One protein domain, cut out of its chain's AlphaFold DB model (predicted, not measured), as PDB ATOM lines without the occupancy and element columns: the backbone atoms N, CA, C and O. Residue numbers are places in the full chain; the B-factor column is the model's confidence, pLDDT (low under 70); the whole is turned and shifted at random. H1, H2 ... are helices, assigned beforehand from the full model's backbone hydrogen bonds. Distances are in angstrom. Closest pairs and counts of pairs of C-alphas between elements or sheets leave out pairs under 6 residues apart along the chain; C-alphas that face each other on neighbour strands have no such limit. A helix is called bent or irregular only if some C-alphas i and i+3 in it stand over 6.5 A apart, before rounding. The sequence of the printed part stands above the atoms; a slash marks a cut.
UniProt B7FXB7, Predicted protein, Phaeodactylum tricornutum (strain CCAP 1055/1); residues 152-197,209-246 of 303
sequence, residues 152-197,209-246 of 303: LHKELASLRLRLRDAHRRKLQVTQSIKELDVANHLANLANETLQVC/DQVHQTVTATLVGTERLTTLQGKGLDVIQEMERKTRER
ATOM      1  N   LEU A 152     -63.762  31.539 -30.800       88.12
ATOM      2  CA  LEU A 152     -62.746  32.441 -30.243       88.12
ATOM      3  C   LEU A 152     -62.260  31.989 -28.860       88.12
ATOM      4  O   LEU A 152     -61.062  32.035 -28.578       88.12
ATOM      5  N   HIS A 153     -63.153  31.511 -27.986       89.50
ATOM      6  CA  HIS A 153     -62.755  30.987 -26.673       89.50
ATOM      7  C   HIS A 153     -61.895  29.724 -26.793       89.50
ATOM      8  O   HIS A 153     -60.898  29.585 -26.073       89.50
ATOM      9  N   LYS A 154     -62.240  28.816 -27.716       91.69
ATOM     10  CA  LYS A 154     -61.422  27.630 -28.017       91.69
ATOM     11  C   LYS A 154     -60.062  28.030 -28.577       91.69
ATOM     12  O   LYS A 154     -59.044  27.480 -28.151       91.69
ATOM     13  N   GLU A 155     -60.023  29.007 -29.479       92.44
ATOM     14  CA  GLU A 155     -58.778  29.507 -30.048       92.44
ATOM     15  C   GLU A 155     -57.892  30.133 -28.965       92.44
ATOM     16  O   GLU A 155     -56.728  29.746 -28.834       92.44
ATOM     17  N   LEU A 156     -58.449  30.988 -28.101       90.56
ATOM     18  CA  LEU A 156     -57.746  31.578 -26.958       90.56
ATOM     19  C   LEU A 156     -57.190  30.515 -26.008       90.56
ATOM     20  O   LEU A 156     -56.046  30.618 -25.560       90.56
ATOM     21  N   ALA A 157     -57.976  29.481 -25.701       88.50
ATOM     22  CA  ALA A 157     -57.522  28.366 -24.878       88.50
ATOM     23  C   ALA A 157     -56.352  27.622 -25.543       88.50
ATOM     24  O   ALA A 157     -55.346  27.329 -24.886       88.50
ATOM     25  N   SER A 158     -56.435  27.385 -26.856       92.38
ATOM     26  CA  SER A 158     -55.371  26.738 -27.627       92.38
ATOM     27  C   SER A 158     -54.094  27.587 -27.684       92.38
ATOM     28  O   SER A 158     -52.992  27.064 -27.501       92.38
ATOM     29  N   LEU A 159     -54.222  28.906 -27.852       92.69
ATOM     30  CA  LEU A 159     -53.107  29.851 -27.879       92.69
ATOM     31  C   LEU A 159     -52.431  29.946 -26.512       92.69
ATOM     32  O   LEU A 159     -51.204  29.907 -26.433       92.69
ATOM     33  N   ARG A 160     -53.209  29.982 -25.425       90.69
ATOM     34  CA  ARG A 160     -52.676  29.937 -24.053       90.69
ATOM     35  C   ARG A 160     -51.880  28.659 -23.799       90.69
ATOM     36  O   ARG A 160     -50.815  28.722 -23.182       90.69
ATOM     37  N   LEU A 161     -52.355  27.513 -24.291       92.50
ATOM     38  CA  LEU A 161     -51.628  26.249 -24.185       92.50
ATOM     39  C   LEU A 161     -50.318  26.284 -24.986       92.50
ATOM     40  O   LEU A 161     -49.261  25.987 -24.431       92.50
ATOM     41  N   ARG A 162     -50.358  26.736 -26.249       91.81
ATOM     42  CA  ARG A 162     -49.155  26.890 -27.089       91.81
ATOM     43  C   ARG A 162     -48.135  27.837 -26.463       91.81
ATOM     44  O   ARG A 162     -46.940  27.561 -26.516       91.81
ATOM     45  N   LEU A 163     -48.590  28.925 -25.846       91.50
ATOM     46  CA  LEU A 163     -47.725  29.877 -25.156       91.50
ATOM     47  C   LEU A 163     -47.035  29.223 -23.953       91.50
ATOM     48  O   LEU A 163     -45.821  29.362 -23.800       91.50
ATOM     49  N   ARG A 164     -47.765  28.456 -23.134       91.50
ATOM     50  CA  ARG A 164     -47.168  27.690 -22.025       91.50
ATOM     51  C   ARG A 164     -46.131  26.685 -22.524       91.50
ATOM     52  O   ARG A 164     -45.037  26.611 -21.964       91.50
ATOM     53  N   ASP A 165     -46.429  25.970 -23.604       89.50
ATOM     54  CA  ASP A 165     -45.484  25.036 -24.216       89.50
ATOM     55  C   ASP A 165     -44.236  25.735 -24.762       89.50
ATOM     56  O   ASP A 165     -43.119  25.256 -24.552       89.50
ATOM     57  N   ALA A 166     -44.399  26.888 -25.412       88.62
ATOM     58  CA  ALA A 166     -43.285  27.698 -25.889       88.62
ATOM     59  C   ALA A 166     -42.409  28.195 -24.727       88.62
ATOM     60  O   ALA A 166     -41.183  28.115 -24.806       88.62
ATOM     61  N   HIS A 167     -43.014  28.627 -23.615       87.50
ATOM     62  CA  HIS A 167     -42.284  29.000 -22.401       87.50
ATOM     63  C   HIS A 167     -41.494  27.828 -21.812       87.50
ATOM     64  O   HIS A 167     -40.324  27.993 -21.463       87.50
ATOM     65  N   ARG A 168     -42.096  26.634 -21.751       86.19
ATOM     66  CA  ARG A 168     -41.412  25.420 -21.294       86.19
ATOM     67  C   ARG A 168     -40.225  25.075 -22.193       86.19
ATOM     68  O   ARG A 168     -39.135  24.832 -21.683       86.19
ATOM     69  N   ARG A 169     -40.403  25.116 -23.519       87.25
ATOM     70  CA  ARG A 169     -39.312  24.891 -24.484       87.25
ATOM     71  C   ARG A 169     -38.200  25.924 -24.329       87.25
ATOM     72  O   ARG A 169     -37.033  25.553 -24.301       87.25
ATOM     73  N   LYS A 170     -38.542  27.205 -24.160       90.94
ATOM     74  CA  LYS A 170     -37.561  28.268 -23.900       90.94
ATOM     75  C   LYS A 170     -36.741  27.975 -22.643       90.94
ATOM     76  O   LYS A 170     -35.522  28.130 -22.669       90.94
ATOM     77  N   LEU A 171     -37.386  27.536 -21.559       86.75
ATOM     78  CA  LEU A 171     -36.695  27.175 -20.321       86.75
ATOM     79  C   LEU A 171     -35.731  26.000 -20.543       86.75
ATOM     80  O   LEU A 171     -34.576  26.094 -20.139       86.75
ATOM     81  N   GLN A 172     -36.182  24.947 -21.233       86.06
ATOM     82  CA  GLN A 172     -35.360  23.777 -21.564       86.06
ATOM     83  C   GLN A 172     -34.135  24.158 -22.402       86.06
ATOM     84  O   GLN A 172     -33.020  23.785 -22.057       86.06
ATOM     85  N   VAL A 173     -34.316  24.970 -23.448       88.81
ATOM     86  CA  VAL A 173     -33.203  25.449 -24.285       88.81
ATOM     87  C   VAL A 173     -32.237  26.322 -23.479       88.81
ATOM     88  O   VAL A 173     -31.024  26.215 -23.614       88.81
ATOM     89  N   THR A 174     -32.757  27.172 -22.591       84.81
ATOM     90  CA  THR A 174     -31.908  28.005 -21.728       84.81
ATOM     91  C   THR A 174     -31.087  27.148 -20.758       84.81
ATOM     92  O   THR A 174     -29.945  27.483 -20.460       84.81
ATOM     93  N   GLN A 175     -31.649  26.041 -20.264       81.88
ATOM     94  CA  GLN A 175     -30.922  25.078 -19.436       81.88
ATOM     95  C   GLN A 175     -29.844  24.353 -20.245       81.88
ATOM     96  O   GLN A 175     -28.695  24.349 -19.814       81.88
ATOM     97  N   SER A 176     -30.166  23.853 -21.443       82.69
ATOM     98  CA  SER A 176     -29.180  23.170 -22.288       82.69
ATOM     99  C   SER A 176     -28.025  24.084 -22.704       82.69
ATOM    100  O   SER A 176     -26.889  23.634 -22.775       82.69
ATOM    101  N   ILE A 177     -28.286  25.376 -22.943       85.25
ATOM    102  CA  ILE A 177     -27.226  26.359 -23.216       85.25
ATOM    103  C   ILE A 177     -26.304  26.500 -22.001       85.25
ATOM    104  O   ILE A 177     -25.092  26.423 -22.153       85.25
ATOM    105  N   LYS A 178     -26.857  26.628 -20.788       81.50
ATOM    106  CA  LYS A 178     -26.045  26.726 -19.562       81.50
ATOM    107  C   LYS A 178     -25.208  25.473 -19.313       81.50
ATOM    108  O   LYS A 178     -24.070  25.581 -18.871       81.50
ATOM    109  N   GLU A 179     -25.763  24.293 -19.578       80.88
ATOM    110  CA  GLU A 179     -25.026  23.029 -19.487       80.88
ATOM    111  C   GLU A 179     -23.881  22.977 -20.505       80.88
ATOM    112  O   GLU A 179     -22.761  22.600 -20.155       80.88
ATOM    113  N   LEU A 180     -24.136  23.421 -21.741       84.94
ATOM    114  CA  LEU A 180     -23.120  23.517 -22.783       84.94
ATOM    115  C   LEU A 180     -22.022  24.526 -22.418       84.94
ATOM    116  O   LEU A 180     -20.849  24.235 -22.629       84.94
ATOM    117  N   ASP A 181     -22.373  25.673 -21.834       81.69
ATOM    118  CA  ASP A 181     -21.410  26.686 -21.387       81.69
ATOM    119  C   ASP A 181     -20.477  26.133 -20.304       81.69
ATOM    120  O   ASP A 181     -19.266  26.351 -20.358       81.69
ATOM    121  N   VAL A 182     -21.012  25.363 -19.347       82.50
ATOM    122  CA  VAL A 182     -20.199  24.678 -18.328       82.50
ATOM    123  C   VAL A 182     -19.284  23.641 -18.977       82.50
ATOM    124  O   VAL A 182     -18.093  23.607 -18.669       82.50
ATOM    125  N   ALA A 183     -19.800  22.826 -19.900       76.56
ATOM    126  CA  ALA A 183     -18.994  21.837 -20.617       76.56
ATOM    127  C   ALA A 183     -17.876  22.495 -21.444       76.56
ATOM    128  O   ALA A 183     -16.740  22.024 -21.435       76.56
ATOM    129  N   ASN A 184     -18.174  23.614 -22.104       79.12
ATOM    130  CA  ASN A 184     -17.209  24.392 -22.873       79.12
ATOM    131  C   ASN A 184     -16.146  25.017 -21.957       79.12
ATOM    132  O   ASN A 184     -14.958  24.966 -22.256       79.12
ATOM    133  N   HIS A 185     -16.543  25.539 -20.794       80.06
ATOM    134  CA  HIS A 185     -15.597  26.050 -19.805       80.06
ATOM    135  C   HIS A 185     -14.659  24.952 -19.280       80.06
ATOM    136  O   HIS A 185     -13.449  25.163 -19.223       80.06
ATOM    137  N   LEU A 186     -15.187  23.761 -18.977       76.88
ATOM    138  CA  LEU A 186     -14.380  22.604 -18.574       76.88
ATOM    139  C   LEU A 186     -13.428  22.146 -19.687       76.88
ATOM    140  O   LEU A 186     -12.269  21.845 -19.409       76.88
ATOM    141  N   ALA A 187     -13.886  22.125 -20.940       76.62
ATOM    142  CA  ALA A 187     -13.054  21.780 -22.089       76.62
ATOM    143  C   ALA A 187     -11.927  22.801 -22.316       76.62
ATOM    144  O   ALA A 187     -10.791  22.412 -22.582       76.62
ATOM    145  N   ASN A 188     -12.212  24.097 -22.162       77.69
ATOM    146  CA  ASN A 188     -11.204  25.151 -22.269       77.69
ATOM    147  C   ASN A 188     -10.172  25.061 -21.140       77.69
ATOM    148  O   ASN A 188      -8.980  25.096 -21.421       77.69
ATOM    149  N   LEU A 189     -10.599  24.825 -19.895       74.88
ATOM    150  CA  LEU A 189      -9.686  24.597 -18.767       74.88
ATOM    151  C   LEU A 189      -8.815  23.345 -18.964       74.88
ATOM    152  O   LEU A 189      -7.618  23.364 -18.673       74.88
ATOM    153  N   ALA A 190      -9.390  22.257 -19.487       68.75
ATOM    154  CA  ALA A 190      -8.638  21.052 -19.832       68.75
ATOM    155  C   ALA A 190      -7.610  21.325 -20.947       68.75
ATOM    156  O   ALA A 190      -6.472  20.873 -20.865       68.75
ATOM    157  N   ASN A 191      -7.970  22.110 -21.965       72.25
ATOM    158  CA  ASN A 191      -7.047  22.492 -23.034       72.25
ATOM    159  C   ASN A 191      -5.937  23.438 -22.553       72.25
ATOM    160  O   ASN A 191      -4.783  23.250 -22.932       72.25
ATOM    161  N   GLU A 192      -6.247  24.418 -21.705       70.56
ATOM    162  CA  GLU A 192      -5.260  25.327 -21.110       70.56
ATOM    163  C   GLU A 192      -4.258  24.561 -20.237       70.56
ATOM    164  O   GLU A 192      -3.050  24.761 -20.348       70.56
ATOM    165  N   THR A 193      -4.730  23.613 -19.426       63.16
ATOM    166  CA  THR A 193      -3.855  22.773 -18.590       63.16
ATOM    167  C   THR A 193      -3.022  21.776 -19.400       63.16
ATOM    168  O   THR A 193      -1.870  21.527 -19.041       63.16
ATOM    169  N   LEU A 194      -3.538  21.253 -20.520       60.47
ATOM    170  CA  LEU A 194      -2.769  20.410 -21.449       60.47
ATOM    171  C   LEU A 194      -1.717  21.204 -22.245       60.47
ATOM    172  O   LEU A 194      -0.652  20.662 -22.541       60.47
ATOM    173  N   GLN A 195      -1.967  22.478 -22.566       58.50
ATOM    174  CA  GLN A 195      -1.002  23.336 -23.271       58.50
ATOM    175  C   GLN A 195       0.149  23.836 -22.379       58.50
ATOM    176  O   GLN A 195       1.208  24.184 -22.899       58.50
ATOM    177  N   VAL A 196      -0.001  23.827 -21.048       53.38
ATOM    178  CA  VAL A 196       1.028  24.293 -20.093       53.38
ATOM    179  C   VAL A 196       2.152  23.262 -19.837       53.38
ATOM    180  O   VAL A 196       3.093  23.549 -19.102       53.38
ATOM    181  N   CYS A 197       2.159  22.099 -20.498       46.06
ATOM    182  CA  CYS A 197       3.260  21.131 -20.382       46.06
ATOM    183  C   CYS A 197       4.053  20.954 -21.687       46.06
ATOM    184  O   CYS A 197       3.769  20.055 -22.481       46.06
ATOM    185  N   ASP A 209      -3.838  16.335 -10.903       53.84
ATOM    186  CA  ASP A 209      -4.523  16.409  -9.603       53.84
ATOM    187  C   ASP A 209      -5.306  17.719  -9.423       53.84
ATOM    188  O   ASP A 209      -6.388  17.720  -8.831       53.84
ATOM    189  N   GLN A 210      -4.818  18.835  -9.982       57.19
ATOM    190  CA  GLN A 210      -5.565  20.100 -10.002       57.19
ATOM    191  C   GLN A 210      -6.799  20.028 -10.905       57.19
ATOM    192  O   GLN A 210      -7.858  20.540 -10.526       57.19
ATOM    193  N   VAL A 211      -6.703  19.345 -12.052       55.75
ATOM    194  CA  VAL A 211      -7.855  19.063 -12.925       55.75
ATOM    195  C   VAL A 211      -8.861  18.170 -12.199       55.75
ATOM    196  O   VAL A 211     -10.048  18.480 -12.179       55.75
ATOM    197  N   HIS A 212      -8.412  17.118 -11.512       57.47
ATOM    198  CA  HIS A 212      -9.309  16.254 -10.744       57.47
ATOM    199  C   HIS A 212     -10.034  17.005  -9.618       57.47
ATOM    200  O   HIS A 212     -11.244  16.848  -9.469       57.47
ATOM    201  N   GLN A 213      -9.348  17.855  -8.848       59.50
ATOM    202  CA  GLN A 213      -9.981  18.617  -7.762       59.50
ATOM    203  C   GLN A 213     -10.987  19.650  -8.273       59.50
ATOM    204  O   GLN A 213     -12.066  19.788  -7.697       59.50
ATOM    205  N   THR A 214     -10.675  20.345  -9.369       58.72
ATOM    206  CA  THR A 214     -11.581  21.346  -9.953       58.72
ATOM    207  C   THR A 214     -12.775  20.704 -10.650       58.72
ATOM    208  O   THR A 214     -13.901  21.116 -10.375       58.72
ATOM    209  N   VAL A 215     -12.574  19.631 -11.427       58.31
ATOM    210  CA  VAL A 215     -13.662  18.830 -12.018       58.31
ATOM    211  C   VAL A 215     -14.575  18.281 -10.923       58.31
ATOM    212  O   VAL A 215     -15.794  18.410 -11.027       58.31
ATOM    213  N   THR A 216     -14.011  17.758  -9.828       60.34
ATOM    214  CA  THR A 216     -14.794  17.248  -8.689       60.34
ATOM    215  C   THR A 216     -15.570  18.367  -7.991       60.34
ATOM    216  O   THR A 216     -16.747  18.193  -7.685       60.34
ATOM    217  N   ALA A 217     -14.972  19.545  -7.789       59.28
ATOM    218  CA  ALA A 217     -15.661  20.692  -7.197       59.28
ATOM    219  C   ALA A 217     -16.815  21.197  -8.082       59.28
ATOM    220  O   ALA A 217     -17.890  21.517  -7.567       59.28
ATOM    221  N   THR A 218     -16.635  21.216  -9.406       58.44
ATOM    222  CA  THR A 218     -17.706  21.567 -10.346       58.44
ATOM    223  C   THR A 218     -18.798  20.502 -10.419       58.44
ATOM    224  O   THR A 218     -19.965  20.873 -10.443       58.44
ATOM    225  N   LEU A 219     -18.460  19.207 -10.355       59.75
ATOM    226  CA  LEU A 219     -19.433  18.106 -10.306       59.75
ATOM    227  C   LEU A 219     -20.276  18.138  -9.023       59.75
ATOM    228  O   LEU A 219     -21.492  17.983  -9.063       59.75
ATOM    229  N   VAL A 220     -19.654  18.425  -7.878       61.66
ATOM    230  CA  VAL A 220     -20.375  18.622  -6.609       61.66
ATOM    231  C   VAL A 220     -21.236  19.895  -6.656       61.66
ATOM    232  O   VAL A 220     -22.319  19.955  -6.069       61.66
ATOM    233  N   GLY A 221     -20.787  20.926  -7.380       59.34
ATOM    234  CA  GLY A 221     -21.569  22.131  -7.657       59.34
ATOM    235  C   GLY A 221     -22.799  21.863  -8.530       59.34
ATOM    236  O   GLY A 221     -23.881  22.369  -8.224       59.34
ATOM    237  N   THR A 222     -22.670  21.037  -9.572       62.00
ATOM    238  CA  THR A 222     -23.783  20.663 -10.451       62.00
ATOM    239  C   THR A 222     -24.763  19.719  -9.760       62.00
ATOM    240  O   THR A 222     -25.961  19.931  -9.902       62.00
ATOM    241  N   GLU A 223     -24.313  18.783  -8.918       60.16
ATOM    242  CA  GLU A 223     -25.201  17.971  -8.063       60.16
ATOM    243  C   GLU A 223     -26.023  18.824  -7.081       60.16
ATOM    244  O   GLU A 223     -27.210  18.581  -6.839       60.16
ATOM    245  N   ARG A 224     -25.425  19.881  -6.522       56.91
ATOM    246  CA  ARG A 224     -26.163  20.849  -5.697       56.91
ATOM    247  C   ARG A 224     -27.180  21.648  -6.509       56.91
ATOM    248  O   ARG A 224     -28.236  21.999  -5.989       56.91
ATOM    249  N   LEU A 225     -26.884  21.922  -7.777       55.44
ATOM    250  CA  LEU A 225     -27.797  22.625  -8.671       55.44
ATOM    251  C   LEU A 225     -28.964  21.729  -9.110       55.44
ATOM    252  O   LEU A 225     -30.105  22.183  -9.096       55.44
ATOM    253  N   THR A 226     -28.706  20.462  -9.437       66.44
ATOM    254  CA  THR A 226     -29.741  19.490  -9.825       66.44
ATOM    255  C   THR A 226     -30.643  19.132  -8.649       66.44
ATOM    256  O   THR A 226     -31.857  19.047  -8.812       66.44
ATOM    257  N   THR A 227     -30.104  19.031  -7.431       66.81
ATOM    258  CA  THR A 227     -30.925  18.874  -6.215       66.81
ATOM    259  C   THR A 227     -31.766  20.115  -5.911       66.81
ATOM    260  O   THR A 227     -32.909  19.986  -5.472       66.81
ATOM    261  N   LEU A 228     -31.259  21.324  -6.177       57.22
ATOM    262  CA  LEU A 228     -32.050  22.556  -6.068       57.22
ATOM    263  C   LEU A 228     -33.146  22.627  -7.146       57.22
ATOM    264  O   LEU A 228     -34.260  23.051  -6.858       57.22
ATOM    265  N   GLN A 229     -32.852  22.181  -8.369       62.88
ATOM    266  CA  GLN A 229     -33.822  22.081  -9.463       62.88
ATOM    267  C   GLN A 229     -34.902  21.033  -9.181       62.88
ATOM    268  O   GLN A 229     -36.071  21.307  -9.438       62.88
ATOM    269  N   GLY A 230     -34.544  19.886  -8.596       73.31
ATOM    270  CA  GLY A 230     -35.499  18.879  -8.124       73.31
ATOM    271  C   GLY A 230     -36.445  19.454  -7.072       73.31
ATOM    272  O   GLY A 230     -37.657  19.390  -7.234       73.31
ATOM    273  N   LYS A 231     -35.902  20.160  -6.071       68.56
ATOM    274  CA  LYS A 231     -36.716  20.886  -5.081       68.56
ATOM    275  C   LYS A 231     -37.593  21.970  -5.714       68.56
ATOM    276  O   LYS A 231     -38.711  22.191  -5.266       68.56
ATOM    277  N   GLY A 232     -37.108  22.650  -6.753       63.31
ATOM    278  CA  GLY A 232     -37.891  23.624  -7.514       63.31
ATOM    279  C   GLY A 232     -39.054  22.983  -8.279       63.31
ATOM    280  O   GLY A 232     -40.154  23.528  -8.275       63.31
ATOM    281  N   LEU A 233     -38.836  21.816  -8.890       71.50
ATOM    282  CA  LEU A 233     -39.886  21.034  -9.547       71.50
ATOM    283  C   LEU A 233     -40.919  20.511  -8.546       71.50
ATOM    284  O   LEU A 233     -42.109  20.599  -8.835       71.50
ATOM    285  N   ASP A 234     -40.494  20.061  -7.365       74.00
ATOM    286  CA  ASP A 234     -41.404  19.634  -6.295       74.00
ATOM    287  C   ASP A 234     -42.305  20.786  -5.831       74.00
ATOM    288  O   ASP A 234     -43.509  20.604  -5.671       74.00
ATOM    289  N   VAL A 235     -41.763  22.003  -5.699       70.62
ATOM    290  CA  VAL A 235     -42.552  23.201  -5.357       70.62
ATOM    291  C   VAL A 235     -43.552  23.553  -6.462       70.62
ATOM    292  O   VAL A 235     -44.680  23.950  -6.169       70.62
ATOM    293  N   ILE A 236     -43.174  23.398  -7.734       70.38
ATOM    294  CA  ILE A 236     -44.082  23.631  -8.867       70.38
ATOM    295  C   ILE A 236     -45.188  22.574  -8.894       70.38
ATOM    296  O   ILE A 236     -46.351  22.932  -9.052       70.38
ATOM    297  N   GLN A 237     -44.865  21.302  -8.669       73.81
ATOM    298  CA  GLN A 237     -45.867  20.242  -8.555       73.81
ATOM    299  C   GLN A 237     -46.778  20.454  -7.343       73.81
ATOM    300  O   GLN A 237     -47.979  20.207  -7.428       73.81
ATOM    301  N   GLU A 238     -46.252  20.964  -6.229       75.12
ATOM    302  CA  GLU A 238     -47.055  21.308  -5.059       75.12
ATOM    303  C   GLU A 238     -47.991  22.496  -5.343       75.12
ATOM    304  O   GLU A 238     -49.149  22.480  -4.926       75.12
ATOM    305  N   MET A 239     -47.523  23.498  -6.095       62.69
ATOM    306  CA  MET A 239     -48.337  24.620  -6.575       62.69
ATOM    307  C   MET A 239     -49.416  24.153  -7.555       62.69
ATOM    308  O   MET A 239     -50.573  24.536  -7.409       62.69
ATOM    309  N   GLU A 240     -49.084  23.295  -8.519       71.75
ATOM    310  CA  GLU A 240     -50.043  22.720  -9.469       71.75
ATOM    311  C   GLU A 240     -51.071  21.837  -8.760       71.75
ATOM    312  O   GLU A 240     -52.261  21.923  -9.059       71.75
ATOM    313  N   ARG A 241     -50.649  21.055  -7.759       75.50
ATOM    314  CA  ARG A 241     -51.550  20.277  -6.906       75.50
ATOM    315  C   ARG A 241     -52.494  21.186  -6.121       75.50
ATOM    316  O   ARG A 241     -53.695  20.973  -6.189       75.50
ATOM    317  N   LYS A 242     -51.993  22.244  -5.473       67.19
ATOM    318  CA  LYS A 242     -52.831  23.237  -4.765       67.19
ATOM    319  C   LYS A 242     -53.779  23.986  -5.705       67.19
ATOM    320  O   LYS A 242     -54.895  24.311  -5.320       67.19
ATOM    321  N   THR A 243     -53.354  24.236  -6.941       65.44
ATOM    322  CA  THR A 243     -54.185  24.882  -7.971       65.44
ATOM    323  C   THR A 243     -55.249  23.927  -8.516       65.44
ATOM    324  O   THR A 243     -56.302  24.375  -8.945       65.44
ATOM    325  N   ARG A 244     -54.996  22.614  -8.487       70.62
ATOM    326  CA  ARG A 244     -55.941  21.565  -8.895       70.62
ATOM    327  C   ARG A 244     -56.897  21.149  -7.771       70.62
ATOM    328  O   ARG A 244     -58.011  20.732  -8.060       70.62
ATOM    329  N   GLU A 245     -56.461  21.246  -6.514       66.19
ATOM    330  CA  GLU A 245     -57.274  21.037  -5.306       66.19
ATOM    331  C   GLU A 245     -58.198  22.234  -5.020       66.19
ATOM    332  O   GLU A 245     -59.269  22.051  -4.448       66.19
ATOM    333  N   ARG A 246     -57.842  23.440  -5.485       53.25
ATOM    334  CA  ARG A 246     -58.786  24.555  -5.632       53.25
ATOM    335  C   ARG A 246     -59.663  24.304  -6.862       53.25
ATOM    336  O   ARG A 246     -59.269  24.604  -7.985       53.25
TER     337      ARG A 246
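What this domain is: This is residues 152 to 197 and 209 to 246 of the 303 residues of the protein "Predicted protein" of Phaeodactylum tricornutum (strain CCAP 1055/1) (UniProt B7FXB7). Two long, nearly straight helices, H1 and H2, make a narrow V: they come together near the cut, at the end of H1 and the beginning of H2, and draw away from each other toward the first and last printed residues. Most of each arm is bare, with residues 152 to 178 of H1 and 223 to 245 of H2 standing free and open space between them. The printed part has 84 residues with two named helices, H1 then H2, and no named strand; the class is all helix. The whole is extended, with a radius of gyration of the C-alphas of 20.0 A and spans of 67 by 27 by 6 A.

How they stand to each other: H1, residues 152 to 195, and H2, residues 209 to 245, run opposite ways at a shallow tilt of 11 degrees. They only just touch, with 3 pairs of C-alphas within 8 A. H1 touches H2 with residues 186 to 193 alone, and H2 touches H1 with residues 211 to 215 alone. The closest C-alphas are those of Ala 190 and Val 211, 7.2 A apart, while the centres are 15.9 A apart. In H1 and H2 every O i to N i+4 pair is within hydrogen-bond range.

Where its parts are: H1 begins with C-alpha 152 at (-62.746, 32.441, -30.243) and ends with C-alpha 195 at (-1.002, 23.336, -23.271), 62.8 A from first to last. H2 goes from C-alpha 209 at (-4.523, 16.409, -9.603) to C-alpha 245 at (-57.274, 21.037, -5.306), 53.1 A. Neither helix is bent.

The domain as a whole: The two C-alphas farthest apart are those of Leu 152 and Cys 197, 67.7 A. Residues 198 to 208 are not printed, and C-alphas 197 and 209 are 14.1 A apart across this cut. The mean pLDDT of the printed part is 73.5; 34 residues are under 70, among them 193 to 197 and 209 to 229.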